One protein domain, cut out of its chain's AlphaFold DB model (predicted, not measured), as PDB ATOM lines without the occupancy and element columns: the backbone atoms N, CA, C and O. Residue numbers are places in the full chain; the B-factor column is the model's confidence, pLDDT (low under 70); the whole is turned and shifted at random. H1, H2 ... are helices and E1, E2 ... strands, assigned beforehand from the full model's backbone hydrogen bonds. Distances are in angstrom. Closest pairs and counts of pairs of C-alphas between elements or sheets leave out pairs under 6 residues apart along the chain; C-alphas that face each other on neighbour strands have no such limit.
ATOM      1  N   ILE A 321      28.268 -23.480 -31.691       96.62
ATOM      2  CA  ILE A 321      27.713 -23.622 -30.335       96.62
ATOM      3  C   ILE A 321      27.014 -22.329 -29.900       96.62
ATOM      4  O   ILE A 321      27.668 -21.352 -29.549       96.62
ATOM      5  N   GLU A 322      25.677 -22.344 -29.840       88.38
ATOM      6  CA  GLU A 322      24.884 -21.189 -29.376       88.38
ATOM      7  C   GLU A 322      24.668 -21.130 -27.857       88.38
ATOM      8  O   GLU A 322      24.410 -20.068 -27.300       88.38
ATOM      9  N   ASP A 323      24.699 -22.274 -27.169       92.69
ATOM     10  CA  ASP A 323      24.430 -22.316 -25.730       92.69
ATOM     11  C   ASP A 323      25.682 -21.904 -24.946       92.69
ATOM     12  O   ASP A 323      26.654 -22.659 -24.889       92.69
ATOM     13  N   ASP A 324      25.640 -20.737 -24.296       90.50
ATOM     14  CA  ASP A 324      26.752 -20.175 -23.509       90.50
ATOM     15  C   ASP A 324      27.358 -21.173 -22.510       90.50
ATOM     16  O   ASP A 324      28.567 -21.192 -22.276       90.50
ATOM     17  N   GLN A 325      26.533 -22.025 -21.889       94.50
ATOM     18  CA  GLN A 325      27.005 -23.010 -20.918       94.50
ATOM     19  C   GLN A 325      27.738 -24.175 -21.598       94.50
ATOM     20  O   GLN A 325      28.726 -24.677 -21.044       94.50
ATOM     21  N   ALA A 326      27.264 -24.620 -22.761       96.94
ATOM     22  CA  ALA A 326      27.929 -25.615 -23.590       96.94
ATOM     23  C   ALA A 326      29.240 -25.065 -24.163       96.94
ATOM     24  O   ALA A 326      30.265 -25.728 -24.005       96.94
ATOM     25  N   ALA A 327      29.227 -23.848 -24.717       97.19
ATOM     26  CA  ALA A 327      30.412 -23.156 -25.218       97.19
ATOM     27  C   ALA A 327      31.459 -23.018 -24.107       97.19
ATOM     28  O   ALA A 327      32.603 -23.432 -24.273       97.19
ATOM     29  N   TRP A 328      31.041 -22.583 -22.915       96.75
ATOM     30  CA  TRP A 328      31.933 -22.485 -21.764       96.75
ATOM     31  C   TRP A 328      32.516 -23.830 -21.326       96.75
ATOM     32  O   TRP A 328      33.701 -23.930 -21.013       96.75
ATOM     33  N   THR A 329      31.707 -24.891 -21.334       97.62
ATOM     34  CA  THR A 329      32.193 -26.246 -21.023       97.62
ATOM     35  C   THR A 329      33.221 -26.706 -22.058       97.62
ATOM     36  O   THR A 329      34.249 -27.263 -21.687       97.62
ATOM     37  N   TYR A 330      32.960 -26.448 -23.341       98.06
ATOM     38  CA  TYR A 330      33.850 -26.786 -24.448       98.06
ATOM     39  C   TYR A 330      35.196 -26.054 -24.334       98.06
ATOM     40  O   TYR A 330      36.247 -26.675 -24.496       98.06
ATOM     41  N   SER A 331      35.169 -24.768 -23.969       97.75
ATOM     42  CA  SER A 331      36.366 -23.975 -23.678       97.75
ATOM     43  C   SER A 331      37.135 -24.523 -22.478       97.75
ATOM     44  O   SER A 331      38.318 -24.794 -22.615       97.75
ATOM     45  N   LEU A 332      36.481 -24.787 -21.338       96.88
ATOM     46  CA  LEU A 332      37.128 -25.356 -20.141       96.88
ATOM     47  C   LEU A 332      37.801 -26.712 -20.390       96.88
ATOM     48  O   LEU A 332      38.804 -27.037 -19.753       96.88
ATOM     49  N   GLU A 333      37.242 -27.518 -21.293       96.81
ATOM     50  CA  GLU A 333      37.826 -28.788 -21.729       96.81
ATOM     51  C   GLU A 333      39.017 -28.614 -22.691       96.81
ATOM     52  O   GLU A 333      39.623 -29.617 -23.069       96.81
ATOM     53  N   GLN A 334      39.384 -27.369 -23.031       96.44
ATOM     54  CA  GLN A 334      40.410 -26.997 -24.014       96.44
ATOM     55  C   GLN A 334      40.117 -27.550 -25.413       96.44
ATOM     56  O   GLN A 334      41.031 -27.847 -26.175       96.44
ATOM     57  N   ASN A 335      38.835 -27.716 -25.757       97.88
ATOM     58  CA  ASN A 335      38.448 -28.070 -27.122       97.88
ATOM     59  C   ASN A 335      38.412 -26.825 -28.031       97.88
ATOM     60  O   ASN A 335      38.510 -26.960 -29.245       97.88
ATOM     61  N   ALA A 336      38.286 -25.624 -27.448       98.00
ATOM     62  CA  ALA A 336      38.487 -24.351 -28.134       98.00
ATOM     63  C   ALA A 336      39.763 -23.676 -27.626       98.00
ATOM     64  O   ALA A 336      39.925 -23.449 -26.427       98.00
ATOM     65  N   ASP A 337      40.634 -23.315 -28.559       98.19
ATOM     66  CA  ASP A 337      41.947 -22.718 -28.316       98.19
ATOM     67  C   ASP A 337      41.843 -21.236 -27.925       98.19
ATOM     68  O   ASP A 337      42.647 -20.706 -27.151       98.19
ATOM     69  N   ARG A 338      40.787 -20.582 -28.416       96.00
ATOM     70  CA  ARG A 338      40.366 -19.224 -28.072       96.00
ATOM     71  C   ARG A 338      38.855 -19.188 -27.877       96.00
ATOM     72  O   ARG A 338      38.117 -19.832 -28.621       96.00
ATOM     73  N   PHE A 339      38.394 -18.397 -26.918       95.69
ATOM     74  CA  PHE A 339      36.991 -18.332 -26.528       95.69
ATOM     75  C   PHE A 339      36.589 -16.957 -25.982       95.69
ATOM     76  O   PHE A 339      37.429 -16.104 -25.685       95.69
ATOM     77  N   GLU A 340      35.280 -16.762 -25.844       92.81
ATOM     78  CA  GLU A 340      34.679 -15.653 -25.104       92.81
ATOM     79  C   GLU A 340      34.169 -16.148 -23.752       92.81
ATOM     80  O   GLU A 340      33.702 -17.282 -23.621       92.81
ATOM     81  N   MET A 341      34.262 -15.298 -22.730       91.06
ATOM     82  CA  MET A 341      33.770 -15.621 -21.394       91.06
ATOM     83  C   MET A 341      32.290 -15.236 -21.272       91.06
ATOM     84  O   MET A 341      31.951 -14.058 -21.461       91.06
ATOM     85  N   PRO A 342      31.390 -16.163 -20.901       89.81
ATOM     86  CA  PRO A 342      30.017 -15.786 -20.612       89.81
ATOM     87  C   PRO A 342      29.947 -14.995 -19.302       89.81
ATOM     88  O   PRO A 342      30.676 -15.257 -18.343       89.81
ATOM     89  N   THR A 343      29.002 -14.056 -19.218       85.25
ATOM     90  CA  THR A 343      28.886 -13.132 -18.076       85.25
ATOM     91  C   THR A 343      28.732 -13.849 -16.729       85.25
ATOM     92  O   THR A 343      29.225 -13.358 -15.718       85.25
ATOM     93  N   PHE A 344      28.097 -15.028 -16.682       85.50
ATOM     94  CA  PHE A 344      27.927 -15.779 -15.429       85.50
ATOM     95  C   PHE A 344      29.235 -16.370 -14.869       85.50
ATOM     96  O   PHE A 344      29.273 -16.714 -13.687       85.50
ATOM     97  N   ALA A 345      30.268 -16.532 -15.704       90.19
ATOM     98  CA  ALA A 345      31.583 -17.065 -15.334       90.19
ATOM     99  C   ALA A 345      32.654 -15.966 -15.194       90.19
ATOM    100  O   ALA A 345      33.779 -16.246 -14.783       90.19
ATOM    101  N   TYR A 346      32.304 -14.727 -15.540       90.25
ATOM    102  CA  TYR A 346      33.211 -13.592 -15.571       90.25
ATOM    103  C   TYR A 346      33.436 -12.984 -14.176       90.25
ATOM    104  O   TYR A 346      32.491 -12.672 -13.448       90.25
ATOM    105  N   GLU A 347      34.703 -12.776 -13.818       91.75
ATOM    106  CA  GLU A 347      35.155 -12.134 -12.582       91.75
ATOM    107  C   GLU A 347      36.103 -10.975 -12.935       91.75
ATOM    108  O   GLU A 347      37.282 -11.182 -13.213       91.75
ATOM    109  N   ALA A 348      35.603  -9.734 -12.924       89.94
ATOM    110  CA  ALA A 348      36.371  -8.556 -13.353       89.94
ATOM    111  C   ALA A 348      37.686  -8.340 -12.570       89.94
ATOM    112  O   ALA A 348      38.643  -7.773 -13.091       89.94
ATOM    113  N   ASP A 349      37.755  -8.779 -11.311       92.31
ATOM    114  CA  ASP A 349      38.952  -8.687 -10.469       92.31
ATOM    115  C   ASP A 349      40.021  -9.748 -10.777       92.31
ATOM    116  O   ASP A 349      41.097  -9.714 -10.172       92.31
ATOM    117  N   ALA A 350      39.755 -10.651 -11.725       95.38
ATOM    118  CA  ALA A 350      40.705 -11.642 -12.217       95.38
ATOM    119  C   ALA A 350      41.562 -11.158 -13.403       95.38
ATOM    120  O   ALA A 350      42.445 -11.898 -13.829       95.38
ATOM    121  N   ILE A 351      41.325  -9.947 -13.923       95.81
ATOM    122  CA  ILE A 351      42.110  -9.349 -15.014       95.81
ATOM    123  C   ILE A 351      43.417  -8.744 -14.473       95.81
ATOM    124  O   ILE A 351      43.398  -7.918 -13.556       95.81
ATOM    125  N   ASP A 352      44.544  -9.094 -15.098       97.38
ATOM    126  CA  ASP A 352      45.838  -8.412 -14.963       97.38
ATOM    127  C   ASP A 352      46.318  -7.972 -16.354       97.38
ATOM    128  O   ASP A 352      46.941  -8.736 -17.091       97.38
ATOM    129  N   ALA A 353      45.972  -6.743 -16.746       97.00
ATOM    130  CA  ALA A 353      46.229  -6.215 -18.082       97.00
ATOM    131  C   ALA A 353      46.741  -4.773 -18.059       97.00
ATOM    132  O   ALA A 353      46.407  -3.979 -17.174       97.00
ATOM    133  N   GLU A 354      47.539  -4.430 -19.069       97.00
ATOM    134  CA  GLU A 354      47.998  -3.068 -19.334       97.00
ATOM    135  C   GLU A 354      47.396  -2.561 -20.650       97.00
ATOM    136  O   GLU A 354      47.076  -3.340 -21.547       97.00
ATOM    137  N   GLU A 355      47.230  -1.245 -20.758       95.56
ATOM    138  CA  GLU A 355      46.794  -0.605 -21.996       95.56
ATOM    139  C   GLU A 355      47.966  -0.519 -22.986       95.56
ATOM    140  O   GLU A 355      49.057  -0.058 -22.626       95.56
ATOM    141  N   ASP A 356      47.756  -0.973 -24.221       94.06
ATOM    142  CA  ASP A 356      48.733  -0.848 -25.301       94.06
ATOM    143  C   ASP A 356      48.684   0.529 -25.992       94.06
ATOM    144  O   ASP A 356      47.988   1.450 -25.571       94.06
ATOM    145  N   ASP A 357      49.460   0.712 -27.063       90.44
ATOM    146  CA  ASP A 357      49.523   1.983 -27.795       90.44
ATOM    147  C   ASP A 357      48.259   2.314 -28.605       90.44
ATOM    148  O   ASP A 357      48.151   3.424 -29.134       90.44
ATOM    149  N   ARG A 358      47.301   1.383 -28.673       88.19
ATOM    150  CA  ARG A 358      46.005   1.512 -29.347       88.19
ATOM    151  C   ARG A 358      44.831   1.573 -28.366       88.19
ATOM    152  O   ARG A 358      43.686   1.572 -28.809       88.19
ATOM    153  N   GLY A 359      45.087   1.626 -27.058       88.94
ATOM    154  CA  GLY A 359      44.030   1.660 -26.046       88.94
ATOM    155  C   GLY A 359      43.419   0.289 -25.732       88.94
ATOM    156  O   GLY A 359      42.378   0.219 -25.080       88.94
ATOM    157  N   ARG A 360      44.024  -0.810 -26.204       93.69
ATOM    158  CA  ARG A 360      43.553  -2.172 -25.921       93.69
ATOM    159  C   ARG A 360      44.118  -2.642 -24.593       93.69
ATOM    160  O   ARG A 360      45.292  -2.425 -24.309       93.69
ATOM    161  N   GLN A 361      43.309  -3.329 -23.802       95.69
ATOM    162  CA  GLN A 361      43.768  -4.007 -22.597       95.69
ATOM    163  C   GLN A 361      44.375  -5.350 -22.990       95.69
ATOM    164  O   GLN A 361      43.665  -6.220 -23.480       95.69
ATOM    165  N   VAL A 362      45.676  -5.526 -22.782       97.56
ATOM    166  CA  VAL A 362      46.399  -6.758 -23.123       97.56
ATOM    167  C   VAL A 362      47.052  -7.310 -21.864       97.56
ATOM    168  O   VAL A 362      47.767  -6.592 -21.159       97.56
ATOM    169  N   GLY A 363      46.817  -8.584 -21.564       97.50
ATOM    170  CA  GLY A 363      47.384  -9.214 -20.377       97.50
ATOM    171  C   GLY A 363      46.871 -10.623 -20.150       97.50
ATOM    172  O   GLY A 363      46.766 -11.400 -21.097       97.50
ATOM    173  N   THR A 364      46.564 -10.945 -18.898       97.81
ATOM    174  CA  THR A 364      46.061 -12.258 -18.493       97.81
ATOM    175  C   THR A 364      44.752 -12.163 -17.716       97.81
ATOM    176  O   THR A 364      44.371 -11.110 -17.198       97.81
ATOM    177  N   TYR A 365      44.052 -13.293 -17.648       97.56
ATOM    178  CA  TYR A 365      42.866 -13.497 -16.831       97.56
ATOM    179  C   TYR A 365      42.989 -14.794 -16.028       97.56
ATOM    180  O   TYR A 365      43.350 -15.846 -16.560       97.56
ATOM    181  N   GLY A 366      42.596 -14.738 -14.757       95.00
ATOM    182  CA  GLY A 366      42.428 -15.917 -13.912       95.00
ATOM    183  C   GLY A 366      43.713 -16.409 -13.231       95.00
ATOM    184  O   GLY A 366      44.720 -15.704 -13.192       95.00
ATOM    185  N   PRO A 367      43.691 -17.609 -12.614       93.56
ATOM    186  CA  PRO A 367      42.552 -18.531 -12.486       93.56
ATOM    187  C   PRO A 367      41.350 -17.919 -11.745       93.56
ATOM    188  O   PRO A 367      41.542 -17.242 -10.731       93.56
ATOM    189  N   ALA A 368      40.125 -18.179 -12.210       92.69
ATOM    190  CA  ALA A 368      38.883 -17.625 -11.651       92.69
ATOM    191  C   ALA A 368      37.679 -18.547 -11.907       92.69
ATOM    192  O   ALA A 368      37.619 -19.220 -12.934       92.69
ATOM    193  N   GLY A 369      36.714 -18.594 -10.983       90.69
ATOM    194  CA  GLY A 369      35.559 -19.488 -11.094       90.69
ATOM    195  C   GLY A 369      35.934 -20.959 -11.336       90.69
ATOM    196  O   GLY A 369      36.644 -21.573 -10.534       90.69
ATOM    197  N   ASP A 370      35.423 -21.512 -12.440       93.31
ATOM    198  CA  ASP A 370      35.711 -22.874 -12.916       93.31
ATOM    199  C   ASP A 370      36.969 -22.952 -13.811       93.31
ATOM    200  O   ASP A 370      37.426 -24.051 -14.129       93.31
ATOM    201  N   LEU A 371      37.556 -21.812 -14.194       94.75
ATOM    202  CA  LEU A 371      38.808 -21.753 -14.945       94.75
ATOM    203  C   LEU A 371      39.986 -22.007 -13.996       94.75
ATOM    204  O   LEU A 371      40.349 -21.162 -13.174       94.75
ATOM    205  N   GLU A 372      40.583 -23.196 -14.096       92.50
ATOM    206  CA  GLU A 372      41.650 -23.641 -13.188       92.50
ATOM    207  C   GLU A 372      43.040 -23.060 -13.517       92.50
ATOM    208  O   GLU A 372      43.959 -23.171 -12.696       92.50
ATOM    209  N   GLU A 373      43.201 -22.440 -14.688       93.81
ATOM    210  CA  GLU A 373      44.472 -21.931 -15.216       93.81
ATOM    211  C   GLU A 373      44.384 -20.433 -15.556       93.81
ATOM    212  O   GLU A 373      43.298 -19.872 -15.674       93.81
ATOM    213  N   GLU A 374      45.539 -19.776 -15.643       97.06
ATOM    214  CA  GLU A 374      45.636 -18.422 -16.196       97.06
ATOM    215  C   GLU A 374      45.583 -18.528 -17.726       97.06
ATOM    216  O   GLU A 374      46.164 -19.451 -18.300       97.06
ATOM    217  N   VAL A 375      44.869 -17.610 -18.372       98.12
ATOM    218  CA  VAL A 375      44.784 -17.499 -19.834       98.12
ATOM    219  C   VAL A 375      45.180 -16.095 -20.266       98.12
ATOM    220  O   VAL A 375      45.163 -15.159 -19.466       98.12
ATOM    221  N   ASN A 376      45.514 -15.933 -21.540       98.25
ATOM    222  CA  ASN A 376      45.741 -14.620 -22.121       98.25
ATOM    223  C   ASN A 376      44.410 -13.885 -22.290       98.25
ATOM    224  O   ASN A 376      43.364 -14.511 -22.463       98.25
ATOM    225  N   TYR A 377      44.470 -12.560 -22.234       97.50
ATOM    226  CA  TYR A 377      43.320 -11.673 -22.271       97.50
ATOM    227  C   TYR A 377      43.570 -10.498 -23.213       97.50
ATOM    228  O   TYR A 377      44.629  -9.859 -23.184       97.50
ATOM    229  N   LEU A 378      42.546 -10.195 -24.004       96.69
ATOM    230  CA  LEU A 378      42.418  -8.978 -24.784       96.69
ATOM    231  C   LEU A 378      41.057  -8.345 -24.483       96.69
ATOM    232  O   LEU A 378      40.038  -8.985 -24.705       96.69
ATOM    233  N   GLY A 379      41.050  -7.085 -24.063       94.88
ATOM    234  CA  GLY A 379      39.864  -6.236 -23.983       94.88
ATOM    235  C   GLY A 379      39.974  -5.061 -24.955       94.88
ATOM    236  O   GLY A 379      40.972  -4.338 -24.942       94.88
ATOM    237  N   VAL A 380      38.971  -4.849 -25.804       92.62
ATOM    238  CA  VAL A 380      38.976  -3.807 -26.844       92.62
ATOM    239  C   VAL A 380      37.666  -3.038 -26.816       92.62
ATOM    240  O   VAL A 380      36.595  -3.631 -26.868       92.62
ATOM    241  N   SER A 381      37.749  -1.707 -26.780       90.25
ATOM    242  CA  SER A 381      36.575  -0.865 -27.031       90.25
ATOM    243  C   SER A 381      36.225  -0.917 -28.513       90.25
ATOM    244  O   SER A 381      37.080  -0.648 -29.358       90.25
TER     245      SER A 381
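Overview. This is residues 321 to 381 of the 574 residues of the protein "ABC transporter periplasmic protein" of Halorubrum lipolyticum DSM 21995 (UniProt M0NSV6). A strongly twisted sheet of three strands, E1, E2 and E3, makes one end of this elongated domain, and one short helix, H1, makes the other end, with no packing of the helix on the sheet. The chain passes from H1 to the sheet through a long looping stretch, residues 333 to 350, and residues 366 to 374, which join E2 to E3, reach from the sheet back toward the helix end. The printed part has 61 residues, with one named helix and three named strands in the order H1, E1, E2, E3 along the chain. The sheet has the order E1, E2, E3 and is antiparallel throughout; the class is mixed, helices and strands, with 26 residues, under half of those printed, in named elements. The whole is compact, with a radius of gyration of the C-alphas of 12.1 A, and spans 35 by 21 by 20 A.

Arrangement. The sheet is made of E1, residues 351 to 355, E2, residues 361 to 365, and E3, residues 375 to 381. They form a meander, each strand the antiparallel neighbour of the one before. E2 is the inner strand, and E1 and E3 are the edge strands. E1 and E2 are a hairpin with a tight link of 5 residues, and their directions stand at 164 degrees. The C-alphas of Ala 353 and Gly 363 face each other at 3.9 A; N 352 and O 364 are within hydrogen-bond range at 2.9 A, as are N 362 and O 354 at 2.9 A. E2 and E3 are also a hairpin, with a short link of 9 residues and an angle of 147 degrees between their directions. The C-alphas of Thr 364 and Asn 376 face each other at 4.3 A; N 361 and O 379 are within hydrogen-bond range at 2.8 A, and so are N 377 and O 363 at 2.8 A. H1, residues 324 to 332, is not on the sheet, and it is apart from E2 and from E3. In H1 every O i to N i+4 pair is within hydrogen-bond range.

Along the chain. E3, the longest strand, measures 19.9 A from first to last C-alpha and ends at C-alpha 381, at (36.575, -0.865, -27.031). E1 measures 12.1 A and begins at C-alpha 351, at (42.110, -9.349, -15.014). E2 measures 11.1 A. H1 measures 12.1 A and begins at C-alpha 324, at (26.752, -20.175, -23.509).

Size, cuts and confidence. The two C-alphas farthest apart are those of Ala 326, in H1, and Asp 357, between E1 and E2, at 35.3 A. The link from H1 to E1 is long, with 18 residues. The printed part has no cut. The mean pLDDT of the printed part is 94.3, and no printed residue is under 70.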